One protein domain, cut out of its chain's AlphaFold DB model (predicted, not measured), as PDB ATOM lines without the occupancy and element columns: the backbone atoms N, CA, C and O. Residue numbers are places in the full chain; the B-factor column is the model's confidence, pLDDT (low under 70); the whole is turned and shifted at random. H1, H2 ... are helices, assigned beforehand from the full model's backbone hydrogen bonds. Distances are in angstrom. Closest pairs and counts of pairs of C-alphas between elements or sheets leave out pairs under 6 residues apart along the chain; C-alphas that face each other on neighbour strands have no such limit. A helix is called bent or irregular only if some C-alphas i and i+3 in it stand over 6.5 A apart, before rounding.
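AT A GLANCE: This is residues 41 to 79 and 105 to 127 of the 127 residues of an uncharacterized protein of Phytophthora palmivora var. palmivora (UniProt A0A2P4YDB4). The printed part is an open, loosely spread arrangement in two separate pieces: H1 and H2 follow each other in an arc, and H3, the longest helix, stands alone beyond the far end of that arc, crosswise to H2. The unnamed stretch of residues 41 to 54 leads to the start of H1, which then folds back from it, and residues 106 to 112, in part the first turns of H3, stick out. The printed part has 62 residues with three named helices, in the order H1, H2, H3, and no named strand; the class is all helix. The whole is extended, with a radius of gyration of the C-alphas of 17.3 A, and its C-alphas span 47 by 31 by 15 A, only just a flat outline.

HOW THE PARTS SIT: From Leu 41, a stretch of 14 residues with no named element, residues 41 to 54, comes before H1, residues 55 to 67. One residue, Asn 68, makes the tight link from H1 to H2, residues 69 to 74. H1 and H2 meet only through their link. H3, residues 107 to 124, is apart from H1. H2 and H3 are apart too. No helix touches another. In H1 and H2 each O i to N i+4 pair is within hydrogen-bond range; in H3 it is 12 of 14. H3 is irregular: C-alphas 108 and 111 are 7.1 A apart.

IN THESE COORDINATES: H1, Pro 55 to Arg 67, has 13 residues and is 18.4 A long from first to last C-alpha; it begins with C-alpha 55 at (-43.556, 40.363, 25.649). H2, Glu 69 to Ser 74, has 6 residues and ends with C-alpha 74 at (-16.639, 31.980, 20.006). H3, Leu 107 to Leu 124, has 18 residues and is 26.1 A long from first to last C-alpha. It begins with C-alpha 107 at (-0.847, 53.454, 40.454) and ends with C-alpha 124 at (-3.807, 43.039, 16.707).

THE WHOLE: The two C-alphas farthest apart are those of Glu 56 and Leu 107, at 48.5 A. Residues 80 to 104 are cut out, and C-alphas 79 and 105 are 25.2 A apart across the cut. The link from H2 to H3 is the link across the cut, with 32 residues in the chain, 25 of them not printed. Residues 106 to 112, of which 107 to 112 belong to H3, stand free. The printed part ends at Asn 127, the chain's last residue. The mean pLDDT of the printed part is 71.9, and 24 printed residues are under 70, among them residues 46 to 51, 70 to 79 and 123 to 127.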
ATOM      1  N   LEU A  41     -24.115  32.759  29.444       67.19
ATOM      2  CA  LEU A  41     -24.884  33.959  29.096       67.19
ATOM      3  C   LEU A  41     -26.214  34.009  29.865       67.19
ATOM      4  O   LEU A  41     -27.097  33.173  29.671       67.19
ATOM      5  N   ASP A  42     -26.398  35.043  30.693       74.44
ATOM      6  CA  ASP A  42     -27.671  35.309  31.375       74.44
ATOM      7  C   ASP A  42     -28.646  36.095  30.479       74.44
ATOM      8  O   ASP A  42     -28.603  37.323  30.371       74.44
ATOM      9  N   TYR A  43     -29.581  35.373  29.860       73.31
ATOM     10  CA  TYR A  43     -30.641  35.946  29.020       73.31
ATOM     11  C   TYR A  43     -31.775  36.619  29.812       73.31
ATOM     12  O   TYR A  43     -32.652  37.250  29.218       73.31
ATOM     13  N   ASN A  44     -31.801  36.478  31.140       71.56
ATOM     14  CA  ASN A  44     -32.808  37.087  32.007       71.56
ATOM     15  C   ASN A  44     -32.359  38.446  32.577       71.56
ATOM     16  O   ASN A  44     -33.141  39.112  33.263       71.56
ATOM     17  N   GLY A  45     -31.131  38.873  32.277       70.00
ATOM     18  CA  GLY A  45     -30.569  40.129  32.749       70.00
ATOM     19  C   GLY A  45     -31.371  41.361  32.313       70.00
ATOM     20  O   GLY A  45     -31.989  41.410  31.245       70.00
ATOM     21  N   THR A  46     -31.314  42.415  33.128       65.38
ATOM     22  CA  THR A  46     -31.999  43.699  32.878       65.38
ATOM     23  C   THR A  46     -31.579  44.356  31.556       65.38
ATOM     24  O   THR A  46     -32.342  45.121  30.981       65.38
ATOM     25  N   ASN A  47     -30.400  44.010  31.024       64.44
ATOM     26  CA  ASN A  47     -29.911  44.485  29.725       64.44
ATOM     27  C   ASN A  47     -30.666  43.880  28.526       64.44
ATOM     28  O   ASN A  47     -30.692  44.483  27.455       64.44
ATOM     29  N   VAL A  48     -31.272  42.698  28.690       61.31
ATOM     30  CA  VAL A  48     -32.068  42.019  27.651       61.31
ATOM     31  C   VAL A  48     -33.541  42.414  27.766       61.31
ATOM     32  O   VAL A  48     -34.239  42.557  26.763       61.31
ATOM     33  N   LYS A  49     -34.016  42.648  28.993       63.25
ATOM     34  CA  LYS A  49     -35.397  43.046  29.284       63.25
ATOM     35  C   LYS A  49     -35.535  44.563  29.371       63.25
ATOM     36  O   LYS A  49     -35.422  45.155  30.439       63.25
ATOM     37  N   CYS A  50     -35.846  45.191  28.242       66.00
ATOM     38  CA  CYS A  50     -36.224  46.601  28.216       66.00
ATOM     39  C   CYS A  50     -37.694  46.769  28.642       66.00
ATOM     40  O   CYS A  50     -38.574  46.113  28.088       66.00
ATOM     41  N   SER A  51     -37.979  47.682  29.577       65.25
ATOM     42  CA  SER A  51     -39.346  47.969  30.053       65.25
ATOM     43  C   SER A  51     -40.286  48.509  28.966       65.25
ATOM     44  O   SER A  51     -41.499  48.510  29.151       65.25
ATOM     45  N   ALA A  52     -39.731  48.950  27.833       70.56
ATOM     46  CA  ALA A  52     -40.469  49.433  26.672       70.56
ATOM     47  C   ALA A  52     -40.805  48.339  25.635       70.56
ATOM     48  O   ALA A  52     -41.495  48.635  24.661       70.56
ATOM     49  N   GLN A  53     -40.313  47.102  25.793       69.56
ATOM     50  CA  GLN A  53     -40.579  46.012  24.845       69.56
ATOM     51  C   GLN A  53     -41.875  45.270  25.179       69.56
ATOM     52  O   GLN A  53     -42.159  44.965  26.338       69.56
ATOM     53  N   THR A  54     -42.639  44.915  24.144       78.38
ATOM     54  CA  THR A  54     -43.762  43.982  24.296       78.38
ATOM     55  C   THR A  54     -43.232  42.575  24.615       78.38
ATOM     56  O   THR A  54     -42.111  42.236  24.220       78.38
ATOM     57  N   PRO A  55     -44.008  41.714  25.301       76.56
ATOM     58  CA  PRO A  55     -43.556  40.363  25.649       76.56
ATOM     59  C   PRO A  55     -43.113  39.546  24.423       76.56
ATOM     60  O   PRO A  55     -42.162  38.779  24.514       76.56
ATOM     61  N   GLU A  56     -43.728  39.770  23.260       79.19
ATOM     62  CA  GLU A  56     -43.367  39.123  21.990       79.19
ATOM     63  C   GLU A  56     -42.035  39.615  21.405       79.19
ATOM     64  O   GLU A  56     -41.326  38.866  20.733       79.19
ATOM     65  N   GLN A  57     -41.669  40.876  21.636       78.44
ATOM     66  CA  GLN A  57     -40.370  41.407  21.222       78.44
ATOM     67  C   GLN A  57     -39.250  40.861  22.109       78.44
ATOM     68  O   GLN A  57     -38.196  40.489  21.598       78.44
ATOM     69  N   ALA A  58     -39.507  40.743  23.414       78.75
ATOM     70  CA  ALA A  58     -38.560  40.173  24.364       78.75
ATOM     71  C   ALA A  58     -38.300  38.679  24.096       78.75
ATOM     72  O   ALA A  58     -37.150  38.235  24.141       78.75
ATOM     73  N   THR A  59     -39.338  37.898  23.765       81.81
ATOM     74  CA  THR A  59     -39.172  36.482  23.394       81.81
ATOM     75  C   THR A  59     -38.401  36.333  22.088       81.81
ATOM     76  O   THR A  59     -37.428  35.583  22.052       81.81
ATOM     77  N   ARG A  60     -38.735  37.114  21.052       83.94
ATOM     78  CA  ARG A  60     -38.000  37.117  19.773       83.94
ATOM     79  C   ARG A  60     -36.531  37.501  19.932       83.94
ATOM     80  O   ARG A  60     -35.668  36.876  19.323       83.94
ATOM     81  N   LEU A  61     -36.232  38.507  20.752       81.69
ATOM     82  CA  LEU A  61     -34.857  38.904  21.054       81.69
ATOM     83  C   LEU A  61     -34.106  37.772  21.762       81.69
ATOM     84  O   LEU A  61     -32.995  37.432  21.366       81.69
ATOM     85  N   THR A  62     -34.734  37.142  22.755       82.06
ATOM     86  CA  THR A  62     -34.148  36.008  23.485       82.06
ATOM     87  C   THR A  62     -33.859  34.824  22.558       82.06
ATOM     88  O   THR A  62     -32.791  34.221  22.643       82.06
ATOM     89  N   GLU A  63     -34.770  34.502  21.640       85.00
ATOM     90  CA  GLU A  63     -34.580  33.441  20.642       85.00
ATOM     91  C   GLU A  63     -33.438  33.752  19.669       85.00
ATOM     92  O   GLU A  63     -32.631  32.874  19.362       85.00
ATOM     93  N   LEU A  64     -33.324  35.004  19.212       83.81
ATOM     94  CA  LEU A  64     -32.225  35.433  18.347       83.81
ATOM     95  C   LEU A  64     -30.874  35.393  19.060       83.81
ATOM     96  O   LEU A  64     -29.886  34.988  18.449       83.81
ATOM     97  N   LEU A  65     -30.820  35.788  20.332       81.94
ATOM     98  CA  LEU A  65     -29.592  35.734  21.124       81.94
ATOM     99  C   LEU A  65     -29.152  34.281  21.345       81.94
ATOM    100  O   LEU A  65     -28.004  33.957  21.060       81.94
ATOM    101  N   LYS A  66     -30.077  33.381  21.709       82.12
ATOM    102  CA  LYS A  66     -29.798  31.937  21.827       82.12
ATOM    103  C   LYS A  66     -29.344  31.315  20.507       82.12
ATOM    104  O   LYS A  66     -28.417  30.515  20.475       82.12
ATOM    105  N   ARG A  67     -29.960  31.698  19.383       83.44
ATOM    106  CA  ARG A  67     -29.573  31.194  18.056       83.44
ATOM    107  C   ARG A  67     -28.157  31.614  17.653       83.44
ATOM    108  O   ARG A  67     -27.497  30.880  16.926       83.44
ATOM    109  N   ASN A  68     -27.707  32.786  18.097       75.06
ATOM    110  CA  ASN A  68     -26.386  33.332  17.779       75.06
ATOM    111  C   ASN A  68     -25.366  33.143  18.912       75.06
ATOM    112  O   ASN A  68     -24.257  33.665  18.820       75.06
ATOM    113  N   GLU A  69     -25.713  32.372  19.944       74.62
ATOM    114  CA  GLU A  69     -24.896  32.135  21.135       74.62
ATOM    115  C   GLU A  69     -23.489  31.655  20.779       74.62
ATOM    116  O   GLU A  69     -22.505  32.242  21.214       74.62
ATOM    117  N   GLN A  70     -23.371  30.667  19.889       63.91
ATOM    118  CA  GLN A  70     -22.067  30.160  19.459       63.91
ATOM    119  C   GLN A  70     -21.205  31.228  18.776       63.91
ATOM    120  O   GLN A  70     -19.994  31.235  18.965       63.91
ATOM    121  N   ILE A  71     -21.797  32.156  18.020       65.56
ATOM    122  CA  ILE A  71     -21.072  33.248  17.344       65.56
ATOM    123  C   ILE A  71     -20.691  34.346  18.347       65.56
ATOM    124  O   ILE A  71     -19.639  34.969  18.216       65.56
ATOM    125  N   MET A  72     -21.533  34.580  19.355       64.94
ATOM    126  CA  MET A  72     -21.280  35.543  20.426       64.94
ATOM    127  C   MET A  72     -20.202  35.055  21.404       64.94
ATOM    128  O   MET A  72     -19.381  35.863  21.823       64.94
ATOM    129  N   ILE A  73     -20.178  33.756  21.728       63.19
ATOM    130  CA  ILE A  73     -19.220  33.134  22.659       63.19
ATOM    131  C   ILE A  73     -17.880  32.827  21.972       63.19
ATOM    132  O   ILE A  73     -16.830  33.123  22.532       63.19
ATOM    133  N   SER A  74     -17.884  32.277  20.748       53.31
ATOM    134  CA  SER A  74     -16.639  31.980  20.006       53.31
ATOM    135  C   SER A  74     -15.863  33.233  19.601       53.31
ATOM    136  O   SER A  74     -14.653  33.177  19.388       53.31
ATOM    137  N   ARG A  75     -16.528  34.392  19.556       54.59
ATOM    138  CA  ARG A  75     -15.879  35.704  19.518       54.59
ATOM    139  C   ARG A  75     -15.425  36.106  20.918       54.59
ATOM    140  O   ARG A  75     -15.804  37.163  21.416       54.59
ATOM    141  N   GLY A  76     -14.536  35.308  21.512       50.47
ATOM    142  CA  GLY A  76     -13.811  35.618  22.755       50.47
ATOM    143  C   GLY A  76     -12.984  36.915  22.705       50.47
ATOM    144  O   GLY A  76     -12.263  37.246  23.639       50.47
ATOM    145  N   THR A  77     -13.106  37.686  21.628       57.38
ATOM    146  CA  THR A  77     -12.607  39.041  21.469       57.38
ATOM    147  C   THR A  77     -13.742  39.894  20.910       57.38
ATOM    148  O   THR A  77     -14.224  39.667  19.802       57.38
ATOM    149  N   VAL A  78     -14.150  40.911  21.669       52.59
ATOM    150  CA  VAL A  78     -15.225  41.878  21.354       52.59
ATOM    151  C   VAL A  78     -14.992  42.646  20.038       52.59
ATOM    152  O   VAL A  78     -15.872  43.355  19.552       52.59
ATOM    153  N   LEU A  79     -13.815  42.511  19.431       53.84
ATOM    154  CA  LEU A  79     -13.459  43.189  18.199       53.84
ATOM    155  C   LEU A  79     -13.898  42.345  16.991       53.84
ATOM    156  O   LEU A  79     -13.497  41.186  16.873       53.84
ATOM    157  N   VAL A 105      -0.636  58.124  34.982       79.50
ATOM    158  CA  VAL A 105      -1.775  57.338  35.463       79.50
ATOM    159  C   VAL A 105      -1.530  56.995  36.933       79.50
ATOM    160  O   VAL A 105      -0.411  56.659  37.317       79.50
ATOM    161  N   ALA A 106      -2.554  57.123  37.780       86.19
ATOM    162  CA  ALA A 106      -2.433  56.746  39.187       86.19
ATOM    163  C   ALA A 106      -2.168  55.236  39.323       86.19
ATOM    164  O   ALA A 106      -2.792  54.445  38.619       86.19
ATOM    165  N   LEU A 107      -1.311  54.842  40.274       76.00
ATOM    166  CA  LEU A 107      -0.847  53.454  40.454       76.00
ATOM    167  C   LEU A 107      -1.993  52.432  40.535       76.00
ATOM    168  O   LEU A 107      -1.940  51.383  39.904       76.00
ATOM    169  N   LYS A 108      -3.092  52.796  41.207       83.31
ATOM    170  CA  LYS A 108      -4.310  51.972  41.320       83.31
ATOM    171  C   LYS A 108      -4.933  51.537  39.984       83.31
ATOM    172  O   LYS A 108      -5.700  50.582  39.964       83.31
ATOM    173  N   TYR A 109      -4.637  52.233  38.886       79.81
ATOM    174  CA  TYR A 109      -5.166  51.935  37.554       79.81
ATOM    175  C   TYR A 109      -4.141  51.282  36.623       79.81
ATOM    176  O   TYR A 109      -4.521  50.884  35.527       79.81
ATOM    177  N   LEU A 110      -2.876  51.134  37.033       81.75
ATOM    178  CA  LEU A 110      -1.845  50.544  36.174       81.75
ATOM    179  C   LEU A 110      -2.128  49.075  35.862       81.75
ATOM    180  O   LEU A 110      -2.052  48.690  34.701       81.75
ATOM    181  N   LYS A 111      -2.529  48.280  36.862       77.88
ATOM    182  CA  LYS A 111      -2.874  46.865  36.662       77.88
ATOM    183  C   LYS A 111      -4.059  46.685  35.692       77.88
ATOM    184  O   LYS A 111      -3.871  46.019  34.679       77.88
ATOM    185  N   PRO A 112      -5.229  47.329  35.893       83.75
ATOM    186  CA  PRO A 112      -6.324  47.273  34.917       83.75
ATOM    187  C   PRO A 112      -5.949  47.780  33.518       83.75
ATOM    188  O   PRO A 112      -6.388  47.219  32.518       83.75
ATOM    189  N   LEU A 113      -5.137  48.840  33.436       82.31
ATOM    190  CA  LEU A 113      -4.690  49.405  32.163       82.31
ATOM    191  C   LEU A 113      -3.770  48.440  31.410       82.31
ATOM    192  O   LEU A 113      -3.877  48.313  30.194       82.31
ATOM    193  N   TYR A 114      -2.885  47.753  32.125       80.81
ATOM    194  CA  TYR A 114      -1.970  46.781  31.547       80.81
ATOM    195  C   TYR A 114      -2.698  45.545  31.015       80.81
ATOM    196  O   TYR A 114      -2.418  45.122  29.897       80.81
ATOM    197  N   GLU A 115      -3.676  45.019  31.756       80.44
ATOM    198  CA  GLU A 115      -4.514  43.911  31.279       80.44
ATOM    199  C   GLU A 115      -5.299  44.295  30.016       80.44
ATOM    200  O   GLU A 115      -5.349  43.534  29.049       80.44
ATOM    201  N   LEU A 116      -5.829  45.522  29.965       82.50
ATOM    202  CA  LEU A 116      -6.504  46.035  28.774       82.50
ATOM    203  C   LEU A 116      -5.548  46.166  27.576       82.50
ATOM    204  O   LEU A 116      -5.896  45.786  26.459       82.50
ATOM    205  N   LEU A 117      -4.340  46.692  27.801       83.44
ATOM    206  CA  LEU A 117      -3.322  46.854  26.759       83.44
ATOM    207  C   LEU A 117      -2.835  45.506  26.222       83.44
ATOM    208  O   LEU A 117      -2.672  45.364  25.012       83.44
ATOM    209  N   LYS A 118      -2.643  44.512  27.095       78.06
ATOM    210  CA  LYS A 118      -2.313  43.136  26.707       78.06
ATOM    211  C   LYS A 118      -3.395  42.524  25.832       78.06
ATOM    212  O   LYS A 118      -3.081  42.016  24.758       78.06
ATOM    213  N   GLY A 119      -4.652  42.608  26.270       74.75
ATOM    214  CA  GLY A 119      -5.788  42.105  25.502       74.75
ATOM    215  C   GLY A 119      -5.870  42.763  24.126       74.75
ATOM    216  O   GLY A 119      -6.025  42.080  23.121       74.75
ATOM    217  N   LEU A 120      -5.667  44.080  24.056       77.62
ATOM    218  CA  LEU A 120      -5.670  44.808  22.789       77.62
ATOM    219  C   LEU A 120      -4.518  44.392  21.866       77.62
ATOM    220  O   LEU A 120      -4.719  44.234  20.663       77.62
ATOM    221  N   TRP A 121      -3.318  44.210  22.416       69.88
ATOM    222  CA  TRP A 121      -2.148  43.815  21.639       69.88
ATOM    223  C   TRP A 121      -2.297  42.408  21.057       69.88
ATOM    224  O   TRP A 121      -2.021  42.208  19.878       69.88
ATOM    225  N   LEU A 122      -2.823  41.465  21.845       71.25
ATOM    226  CA  LEU A 122      -3.145  40.112  21.388       71.25
ATOM    227  C   LEU A 122      -4.121  40.119  20.206       71.25
ATOM    228  O   LEU A 122      -3.925  39.366  19.260       71.25
ATOM    229  N   VAL A 123      -5.118  41.007  20.201       63.34
ATOM    230  CA  VAL A 123      -6.099  41.081  19.103       63.34
ATOM    231  C   VAL A 123      -5.496  41.624  17.803       63.34
ATOM    232  O   VAL A 123      -5.925  41.245  16.716       63.34
ATOM    233  N   LEU A 124      -4.478  42.480  17.885       63.12
ATOM    234  CA  LEU A 124      -3.807  43.039  16.707       63.12
ATOM    235  C   LEU A 124      -2.779  42.084  16.074       63.12
ATOM    236  O   LEU A 124      -2.276  42.391  14.997       63.12
ATOM    237  N   GLN A 125      -2.444  40.963  16.724       57.19
ATOM    238  CA  GLN A 125      -1.488  39.961  16.224       57.19
ATOM    239  C   GLN A 125      -2.148  38.793  15.464       57.19
ATOM    240  O   GLN A 125      -1.440  37.978  14.882       57.19
ATOM    241  N   VAL A 126      -3.483  38.687  15.462       49.25
ATOM    242  CA  VAL A 126      -4.229  37.568  14.837       49.25
ATOM    243  C   VAL A 126      -4.642  37.889  13.387       49.25
ATOM    244  O   VAL A 126      -5.591  37.318  12.861       49.25
ATOM    245  N   ASN A 127      -3.934  38.801  12.718       43.94
ATOM    246  CA  ASN A 127      -4.221  39.212  11.342       43.94
ATOM    247  C   ASN A 127      -2.966  39.201  10.470       43.94
ATOM    248  O   ASN A 127      -1.914  39.661  10.965       43.94
TER     249      ASN A 127